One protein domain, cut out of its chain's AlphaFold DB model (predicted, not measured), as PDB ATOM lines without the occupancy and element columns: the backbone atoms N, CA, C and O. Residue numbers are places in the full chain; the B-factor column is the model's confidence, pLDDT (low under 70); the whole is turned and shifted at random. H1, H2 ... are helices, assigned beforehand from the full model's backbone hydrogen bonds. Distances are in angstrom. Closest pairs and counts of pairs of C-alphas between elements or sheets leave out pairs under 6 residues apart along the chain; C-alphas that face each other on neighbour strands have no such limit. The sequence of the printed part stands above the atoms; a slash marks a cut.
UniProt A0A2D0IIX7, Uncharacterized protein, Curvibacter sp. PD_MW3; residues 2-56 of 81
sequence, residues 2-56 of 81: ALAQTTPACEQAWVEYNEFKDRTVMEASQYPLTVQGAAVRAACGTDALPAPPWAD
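AT A GLANCE: This is residues 2 to 56 of the 81 residues of an uncharacterized protein of Curvibacter sp. PD_MW3 (UniProt A0A2D0IIX7). A helical hairpin: the longer helix H1 and the shorter H2 lie side by side and run opposite ways, joined by a long loop; residues 22 to 28, the last two residues of H1 and the first part of this loop, stick out. Residues 45 to 56, with no named element, lead away from the end of H2 on its side away from H1. The printed part has 55 residues with two named helices, H1 then H2, and no named strand; the class is all helix, though the helices hold 26 of the 55 residues, under half. The whole is compact, with a radius of gyration of the C-alphas of 11.0 A, and only just flat, spanning 34 by 24 by 13 A.

IN THESE COORDINATES: H1, the longest helix, is residues 8 to 23, 22.7 A from C-alpha 8 at (23.361, 8.627, -7.534) to C-alpha 23 at (25.886, -13.521, -3.067). H2 is residues 35 to 44, 14.1 A long, and ends with C-alpha 44 at (23.081, 4.165, -16.126).

HOW THE PARTS SIT: H1 and H2 touch, with 15 pairs of C-alphas within 8 A. Their closest C-alphas are those of Cys 10 and Ala 43, 4.7 A apart. They form a helical hairpin, at a shallow tilt of 26 degrees, opposite ways, 9.0 A from centre to centre. In H1 and H2 every backbone O i to N i+4 pair is within hydrogen-bond range.

THE WHOLE: The two C-alphas farthest apart are those of Ala 2 and Val 25, 35.6 A. The link from H1 to H2, 11 residues, is long. Residues 22 to 28, of which 22 and 23 belong to H1, stand free. The printed part has no cut. Its mean pLDDT is 84.0; residues 2 to 6 and residue 56 of this predicted model are under 70.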
ATOM      1  N   ALA A   2      28.468  14.011 -24.232       43.09
ATOM      2  CA  ALA A   2      27.629  14.017 -23.039       43.09
ATOM      3  C   ALA A   2      28.344  13.193 -21.968       43.09
ATOM      4  O   ALA A   2      28.562  12.000 -22.154       43.09
ATOM      5  N   LEU A   3      28.769  13.859 -20.895       46.09
ATOM      6  CA  LEU A   3      29.201  13.203 -19.670       46.09
ATOM      7  C   LEU A   3      28.081  12.234 -19.295       46.09
ATOM      8  O   LEU A   3      26.945  12.675 -19.110       46.09
ATOM      9  N   ALA A   4      28.379  10.934 -19.260       52.97
ATOM     10  CA  ALA A   4      27.527   9.968 -18.592       52.97
ATOM     11  C   ALA A   4      27.317  10.531 -17.188       52.97
ATOM     12  O   ALA A   4      28.252  10.584 -16.393       52.97
ATOM     13  N   GLN A   5      26.147  11.117 -16.950       55.28
ATOM     14  CA  GLN A   5      25.824  11.675 -15.655       55.28
ATOM     15  C   GLN A   5      25.727  10.458 -14.751       55.28
ATOM     16  O   GLN A   5      24.734   9.733 -14.802       55.28
ATOM     17  N   THR A   6      26.793  10.178 -14.002       59.06
ATOM     18  CA  THR A   6      26.781   9.232 -12.894       59.06
ATOM     19  C   THR A   6      25.817   9.819 -11.879       59.06
ATOM     20  O   THR A   6      26.165  10.619 -11.017       59.06
ATOM     21  N   THR A   7      24.537   9.543 -12.095       74.62
ATOM     22  CA  THR A   7      23.494   9.905 -11.158       74.62
ATOM     23  C   THR A   7      23.656   8.999  -9.939       74.62
ATOM     24  O   THR A   7      24.065   7.845 -10.090       74.62
ATOM     25  N   PRO A   8      23.305   9.465  -8.733       84.25
ATOM     26  CA  PRO A   8      23.361   8.627  -7.534       84.25
ATOM     27  C   PRO A   8      22.569   7.316  -7.698       84.25
ATOM     28  O   PRO A   8      22.950   6.285  -7.155       84.25
ATOM     29  N   ALA A   9      21.514   7.326  -8.524       85.00
ATOM     30  CA  ALA A   9      20.758   6.132  -8.892       85.00
ATOM     31  C   ALA A   9      21.589   5.104  -9.687       85.00
ATOM     32  O   ALA A   9      21.449   3.904  -9.466       85.00
ATOM     33  N   CYS A  10      22.462   5.559 -10.589       89.00
ATOM     34  CA  CYS A  10      23.355   4.691 -11.353       89.00
ATOM     35  C   CYS A  10      24.416   4.032 -10.457       89.00
ATOM     36  O   CYS A  10      24.627   2.822 -10.542       89.00
ATOM     37  N   GLU A  11      25.051   4.796  -9.562       90.94
ATOM     38  CA  GLU A  11      26.023   4.237  -8.610       90.94
ATOM     39  C   GLU A  11      25.376   3.205  -7.686       90.94
ATOM     40  O   GLU A  11      25.908   2.110  -7.500       90.94
ATOM     41  N   GLN A  12      24.191   3.515  -7.158       92.56
ATOM     42  CA  GLN A  12      23.476   2.609  -6.270       92.56
ATOM     43  C   GLN A  12      23.063   1.309  -6.977       92.56
ATOM     44  O   GLN A  12      23.245   0.231  -6.415       92.56
ATOM     45  N   ALA A  13      22.606   1.387  -8.231       92.38
ATOM     46  CA  ALA A  13      22.285   0.201  -9.023       92.38
ATOM     47  C   ALA A  13      23.511  -0.707  -9.235       92.38
ATOM     48  O   ALA A  13      23.396  -1.932  -9.168       92.38
ATOM     49  N   TRP A  14      24.698  -0.127  -9.447       93.00
ATOM     50  CA  TRP A  14      25.944  -0.893  -9.552       93.00
ATOM     51  C   TRP A  14      26.339  -1.574  -8.243       93.00
ATOM     52  O   TRP A  14      26.816  -2.710  -8.275       93.00
ATOM     53  N   VAL A  15      26.140  -0.910  -7.102       95.44
ATOM     54  CA  VAL A  15      26.387  -1.506  -5.780       95.44
ATOM     55  C   VAL A  15      25.484  -2.720  -5.567       95.44
ATOM     56  O   VAL A  15      25.992  -3.803  -5.280       95.44
ATOM     57  N   GLU A  16      24.176  -2.578  -5.790       94.19
ATOM     58  CA  GLU A  16      23.221  -3.685  -5.641       94.19
ATOM     59  C   GLU A  16      23.510  -4.835  -6.615       94.19
ATOM     60  O   GLU A  16      23.432  -6.007  -6.244       94.19
ATOM     61  N   TYR A  17      23.889  -4.521  -7.855       92.94
ATOM     62  CA  TYR A  17      24.286  -5.520  -8.844       92.94
ATOM     63  C   TYR A  17      25.538  -6.297  -8.427       92.94
ATOM     64  O   TYR A  17      25.584  -7.520  -8.573       92.94
ATOM     65  N   ASN A  18      26.548  -5.611  -7.891       93.88
ATOM     66  CA  ASN A  18      27.776  -6.253  -7.431       93.88
ATOM     67  C   ASN A  18      27.546  -7.089  -6.166       93.88
ATOM     68  O   ASN A  18      28.069  -8.199  -6.088       93.88
ATOM     69  N   GLU A  19      26.724  -6.620  -5.225       95.12
ATOM     70  CA  GLU A  19      26.341  -7.417  -4.056       95.12
ATOM     71  C   GLU A  19      25.559  -8.672  -4.477       95.12
ATOM     72  O   GLU A  19      25.835  -9.778  -4.010       95.12
ATOM     73  N   PHE A  20      24.621  -8.533  -5.417       92.81
ATOM     74  CA  PHE A  20      23.881  -9.667  -5.961       92.81
ATOM     75  C   PHE A  20      24.807 -10.695  -6.625       92.81
ATOM     76  O   PHE A  20      24.629 -11.898  -6.418       92.81
ATOM     77  N   LYS A  21      25.808 -10.229  -7.383       92.31
ATOM     78  CA  LYS A  21      26.839 -11.077  -7.995       92.31
ATOM     79  C   LYS A  21      27.691 -11.823  -6.976       92.31
ATOM     80  O   LYS A  21      28.035 -12.970  -7.221       92.31
ATOM     81  N   ASP A  22      28.046 -11.176  -5.873       92.94
ATOM     82  CA  ASP A  22      28.848 -11.793  -4.813       92.94
ATOM     83  C   ASP A  22      28.056 -12.882  -4.071       92.94
ATOM     84  O   ASP A  22      28.556 -13.973  -3.800       92.94
ATOM     85  N   ARG A  23      26.768 -12.621  -3.821       92.81
ATOM     86  CA  ARG A  23      25.886 -13.521  -3.067       92.81
ATOM     87  C   ARG A  23      25.319 -14.679  -3.887       92.81
ATOM     88  O   ARG A  23      24.860 -15.661  -3.302       92.81
ATOM     89  N   THR A  24      25.308 -14.571  -5.214       92.12
ATOM     90  CA  THR A  24      24.643 -15.532  -6.104       92.12
ATOM     91  C   THR A  24      25.654 -16.171  -7.037       92.12
ATOM     92  O   THR A  24      26.294 -15.475  -7.808       92.12
ATOM     93  N   VAL A  25      25.756 -17.501  -7.044       90.56
ATOM     94  CA  VAL A  25      26.617 -18.215  -7.997       90.56
ATOM     95  C   VAL A  25      25.828 -18.520  -9.272       90.56
ATOM     96  O   VAL A  25      25.052 -19.472  -9.326       90.56
ATOM     97  N   MET A  26      26.023 -17.697 -10.302       89.50
ATOM     98  CA  MET A  26      25.482 -17.875 -11.656       89.50
ATOM     99  C   MET A  26      26.576 -17.708 -12.717       89.50
ATOM    100  O   MET A  26      27.649 -17.159 -12.454       89.50
ATOM    101  N   GLU A  27      26.308 -18.167 -13.943       88.38
ATOM    102  CA  GLU A  27      27.188 -17.894 -15.081       88.38
ATOM    103  C   GLU A  27      27.286 -16.377 -15.325       88.38
ATOM    104  O   GLU A  27      26.285 -15.662 -15.260       88.38
ATOM    105  N   ALA A  28      28.487 -15.884 -15.645       84.25
ATOM    106  CA  ALA A  28      28.755 -14.461 -15.845       84.25
ATOM    107  C   ALA A  28      27.791 -13.789 -16.848       84.25
ATOM    108  O   ALA A  28      27.360 -12.657 -16.627       84.25
ATOM    109  N   SER A  29      27.402 -14.504 -17.906       85.31
ATOM    110  CA  SER A  29      26.481 -14.022 -18.944       85.31
ATOM    111  C   SER A  29      25.033 -13.866 -18.467       85.31
ATOM    112  O   SER A  29      24.233 -13.220 -19.140       85.31
ATOM    113  N   GLN A  30      24.675 -14.458 -17.324       88.00
ATOM    114  CA  GLN A  30      23.314 -14.432 -16.788       88.00
ATOM    115  C   GLN A  30      23.057 -13.220 -15.891       88.00
ATOM    116  O   GLN A  30      21.924 -12.755 -15.830       88.00
ATOM    117  N   TYR A  31      24.078 -12.666 -15.225       88.31
ATOM    118  CA  TYR A  31      23.879 -11.516 -14.333       88.31
ATOM    119  C   TYR A  31      23.233 -10.306 -15.029       88.31
ATOM    120  O   TYR A  31      22.303  -9.741 -14.450       88.31
ATOM    121  N   PRO A  32      23.603  -9.926 -16.270       88.31
ATOM    122  CA  PRO A  32      22.935  -8.829 -16.973       88.31
ATOM    123  C   PRO A  32      21.442  -9.053 -17.245       88.31
ATOM    124  O   PRO A  32      20.696  -8.084 -17.375       88.31
ATOM    125  N   LEU A  33      20.999 -10.313 -17.299       88.62
ATOM    126  CA  LEU A  33      19.607 -10.711 -17.543       88.62
ATOM    127  C   LEU A  33      18.735 -10.670 -16.279       88.62
ATOM    128  O   LEU A  33      17.535 -10.923 -16.345       88.62
ATOM    129  N   THR A  34      19.331 -10.393 -15.121       89.25
ATOM    130  CA  THR A  34      18.613 -10.323 -13.846       89.25
ATOM    131  C   THR A  34      17.962  -8.960 -13.634       89.25
ATOM    132  O   THR A  34      18.276  -7.986 -14.321       89.25
ATOM    133  N   VAL A  35      17.081  -8.874 -12.633       89.06
ATOM    134  CA  VAL A  35      16.432  -7.615 -12.233       89.06
ATOM    135  C   VAL A  35      17.475  -6.544 -11.890       89.06
ATOM    136  O   VAL A  35      17.320  -5.390 -12.270       89.06
ATOM    137  N   GLN A  36      18.578  -6.936 -11.252       91.00
ATOM    138  CA  GLN A  36      19.677  -6.051 -10.867       91.00
ATOM    139  C   GLN A  36      20.459  -5.574 -12.097       91.00
ATOM    140  O   GLN A  36      20.764  -4.391 -12.218       91.00
ATOM    141  N   GLY A  37      20.724  -6.468 -13.056       90.31
ATOM    142  CA  GLY A  37      21.340  -6.097 -14.333       90.31
ATOM    143  C   GLY A  37      20.455  -5.177 -15.185       90.31
ATOM    144  O   GLY A  37      20.954  -4.268 -15.851       90.31
ATOM    145  N   ALA A  38      19.134  -5.365 -15.144       88.38
ATOM    146  CA  ALA A  38      18.166  -4.462 -15.767       88.38
ATOM    147  C   ALA A  38      18.108  -3.098 -15.054       88.38
ATOM    148  O   ALA A  38      18.052  -2.065 -15.717       88.38
ATOM    149  N   ALA A  39      18.199  -3.072 -13.719       89.19
ATOM    150  CA  ALA A  39      18.231  -1.835 -12.938       89.19
ATOM    151  C   ALA A  39      19.457  -0.969 -13.276       89.19
ATOM    152  O   ALA A  39      19.308   0.233 -13.488       89.19
ATOM    153  N   VAL A  40      20.642  -1.577 -13.422       90.50
ATOM    154  CA  VAL A  40      21.857  -0.873 -13.881       90.50
ATOM    155  C   VAL A  40      21.640  -0.243 -15.254       90.50
ATOM    156  O   VAL A  40      21.950   0.929 -15.443       90.50
ATOM    157  N   ARG A  41      21.055  -0.974 -16.209       88.81
ATOM    158  CA  ARG A  41      20.777  -0.437 -17.553       88.81
ATOM    159  C   ARG A  41      19.729   0.671 -17.542       88.81
ATOM    160  O   ARG A  41      19.869   1.648 -18.271       88.81
ATOM    161  N   ALA A  42      18.710   0.555 -16.697       86.56
ATOM    162  CA  ALA A  42      17.693   1.587 -16.541       86.56
ATOM    163  C   ALA A  42      18.256   2.872 -15.904       86.56
ATOM    164  O   ALA A  42      17.861   3.968 -16.297       86.56
ATOM    165  N   ALA A  43      19.182   2.750 -14.948       88.75
ATOM    166  CA  ALA A  43      19.737   3.885 -14.207       88.75
ATOM    167  C   ALA A  43      20.959   4.533 -14.885       88.75
ATOM    168  O   ALA A  43      21.118   5.753 -14.836       88.75
ATOM    169  N   CYS A  44      21.823   3.731 -15.511       87.94
ATOM    170  CA  CYS A  44      23.081   4.165 -16.126       87.94
ATOM    171  C   CYS A  44      23.022   4.259 -17.659       87.94
ATOM    172  O   CYS A  44      23.946   4.794 -18.272       87.94
ATOM    173  N   GLY A  45      21.965   3.732 -18.281       85.50
ATOM    174  CA  GLY A  45      21.819   3.621 -19.730       85.50
ATOM    175  C   GLY A  45      22.096   2.211 -20.256       85.50
ATOM    176  O   GLY A  45      22.821   1.417 -19.652       85.50
ATOM    177  N   THR A  46      21.523   1.903 -21.419       81.31
ATOM    178  CA  THR A  46      21.605   0.586 -22.074       81.31
ATOM    179  C   THR A  46      23.030   0.157 -22.424       81.31
ATOM    180  O   THR A  46      23.294  -1.037 -22.502       81.31
ATOM    181  N   ASP A  47      23.956   1.105 -22.583       82.44
ATOM    182  CA  ASP A  47      25.370   0.841 -22.874       82.44
ATOM    183  C   ASP A  47      26.198   0.457 -21.635       82.44
ATOM    184  O   ASP A  47      27.313  -0.043 -21.771       82.44
ATOM    185  N   ALA A  48      25.680   0.675 -20.418       85.00
ATOM    186  CA  ALA A  48      26.431   0.429 -19.184       85.00
ATOM    187  C   ALA A  48      26.631  -1.065 -18.892       85.00
ATOM    188  O   ALA A  48      27.634  -1.456 -18.294       85.00
ATOM    189  N   LEU A  49      25.681  -1.903 -19.307       84.19
ATOM    190  CA  LEU A  49      25.763  -3.346 -19.136       84.19
ATOM    191  C   LEU A  49      25.284  -4.024 -20.425       84.19
ATOM    192  O   LEU A  49      24.121  -3.865 -20.788       84.19
ATOM    193  N   PRO A  50      26.139  -4.780 -21.134       81.50
ATOM    194  CA  PRO A  50      25.728  -5.435 -22.363       81.50
ATOM    195  C   PRO A  50      24.745  -6.559 -22.040       81.50
ATOM    196  O   PRO A  50      25.046  -7.474 -21.272       81.50
ATOM    197  N   ALA A  51      23.570  -6.505 -22.653       82.19
ATOM    198  CA  ALA A  51      22.603  -7.585 -22.619       82.19
ATOM    199  C   ALA A  51      21.914  -7.716 -23.983       82.19
ATOM    200  O   ALA A  51      21.873  -6.761 -24.763       82.19
ATOM    201  N   PRO A  52      21.416  -8.915 -24.313       79.25
ATOM    202  CA  PRO A  52      20.737  -9.141 -25.573       79.25
ATOM    203  C   PRO A  52      19.457  -8.293 -25.673       79.25
ATOM    204  O   PRO A  52      18.819  -8.016 -24.659       79.25
ATOM    205  N   PRO A  53      19.023  -7.927 -26.893       74.25
ATOM    206  CA  PRO A  53      17.926  -6.976 -27.117       74.25
ATOM    207  C   PRO A  53      16.566  -7.442 -26.576       74.25
ATOM    208  O   PRO A  53      15.666  -6.636 -26.366       74.25
ATOM    209  N   TRP A  54      16.402  -8.745 -26.334       77.06
ATOM    210  CA  TRP A  54      15.200  -9.312 -25.726       77.06
ATOM    211  C   TRP A  54      15.210  -9.269 -24.189       77.06
ATOM    212  O   TRP A  54      14.178  -9.540 -23.585       77.06
ATOM    213  N   ALA A  55      16.332  -8.927 -23.545       75.25
ATOM    214  CA  ALA A  55      16.472  -8.964 -22.086       75.25
ATOM    215  C   ALA A  55      15.596  -7.931 -21.362       75.25
ATOM    216  O   ALA A  55      15.148  -8.187 -20.251       75.25
ATOM    217  N   ASP A  56      15.339  -6.780 -21.988       69.62
ATOM    218  CA  ASP A  56      14.467  -5.730 -21.437       69.62
ATOM    219  C   ASP A  56      13.004  -5.894 -21.863       69.62
ATOM    220  O   ASP A  56      12.133  -5.125 -21.455       69.62
TER     221      ASP A  56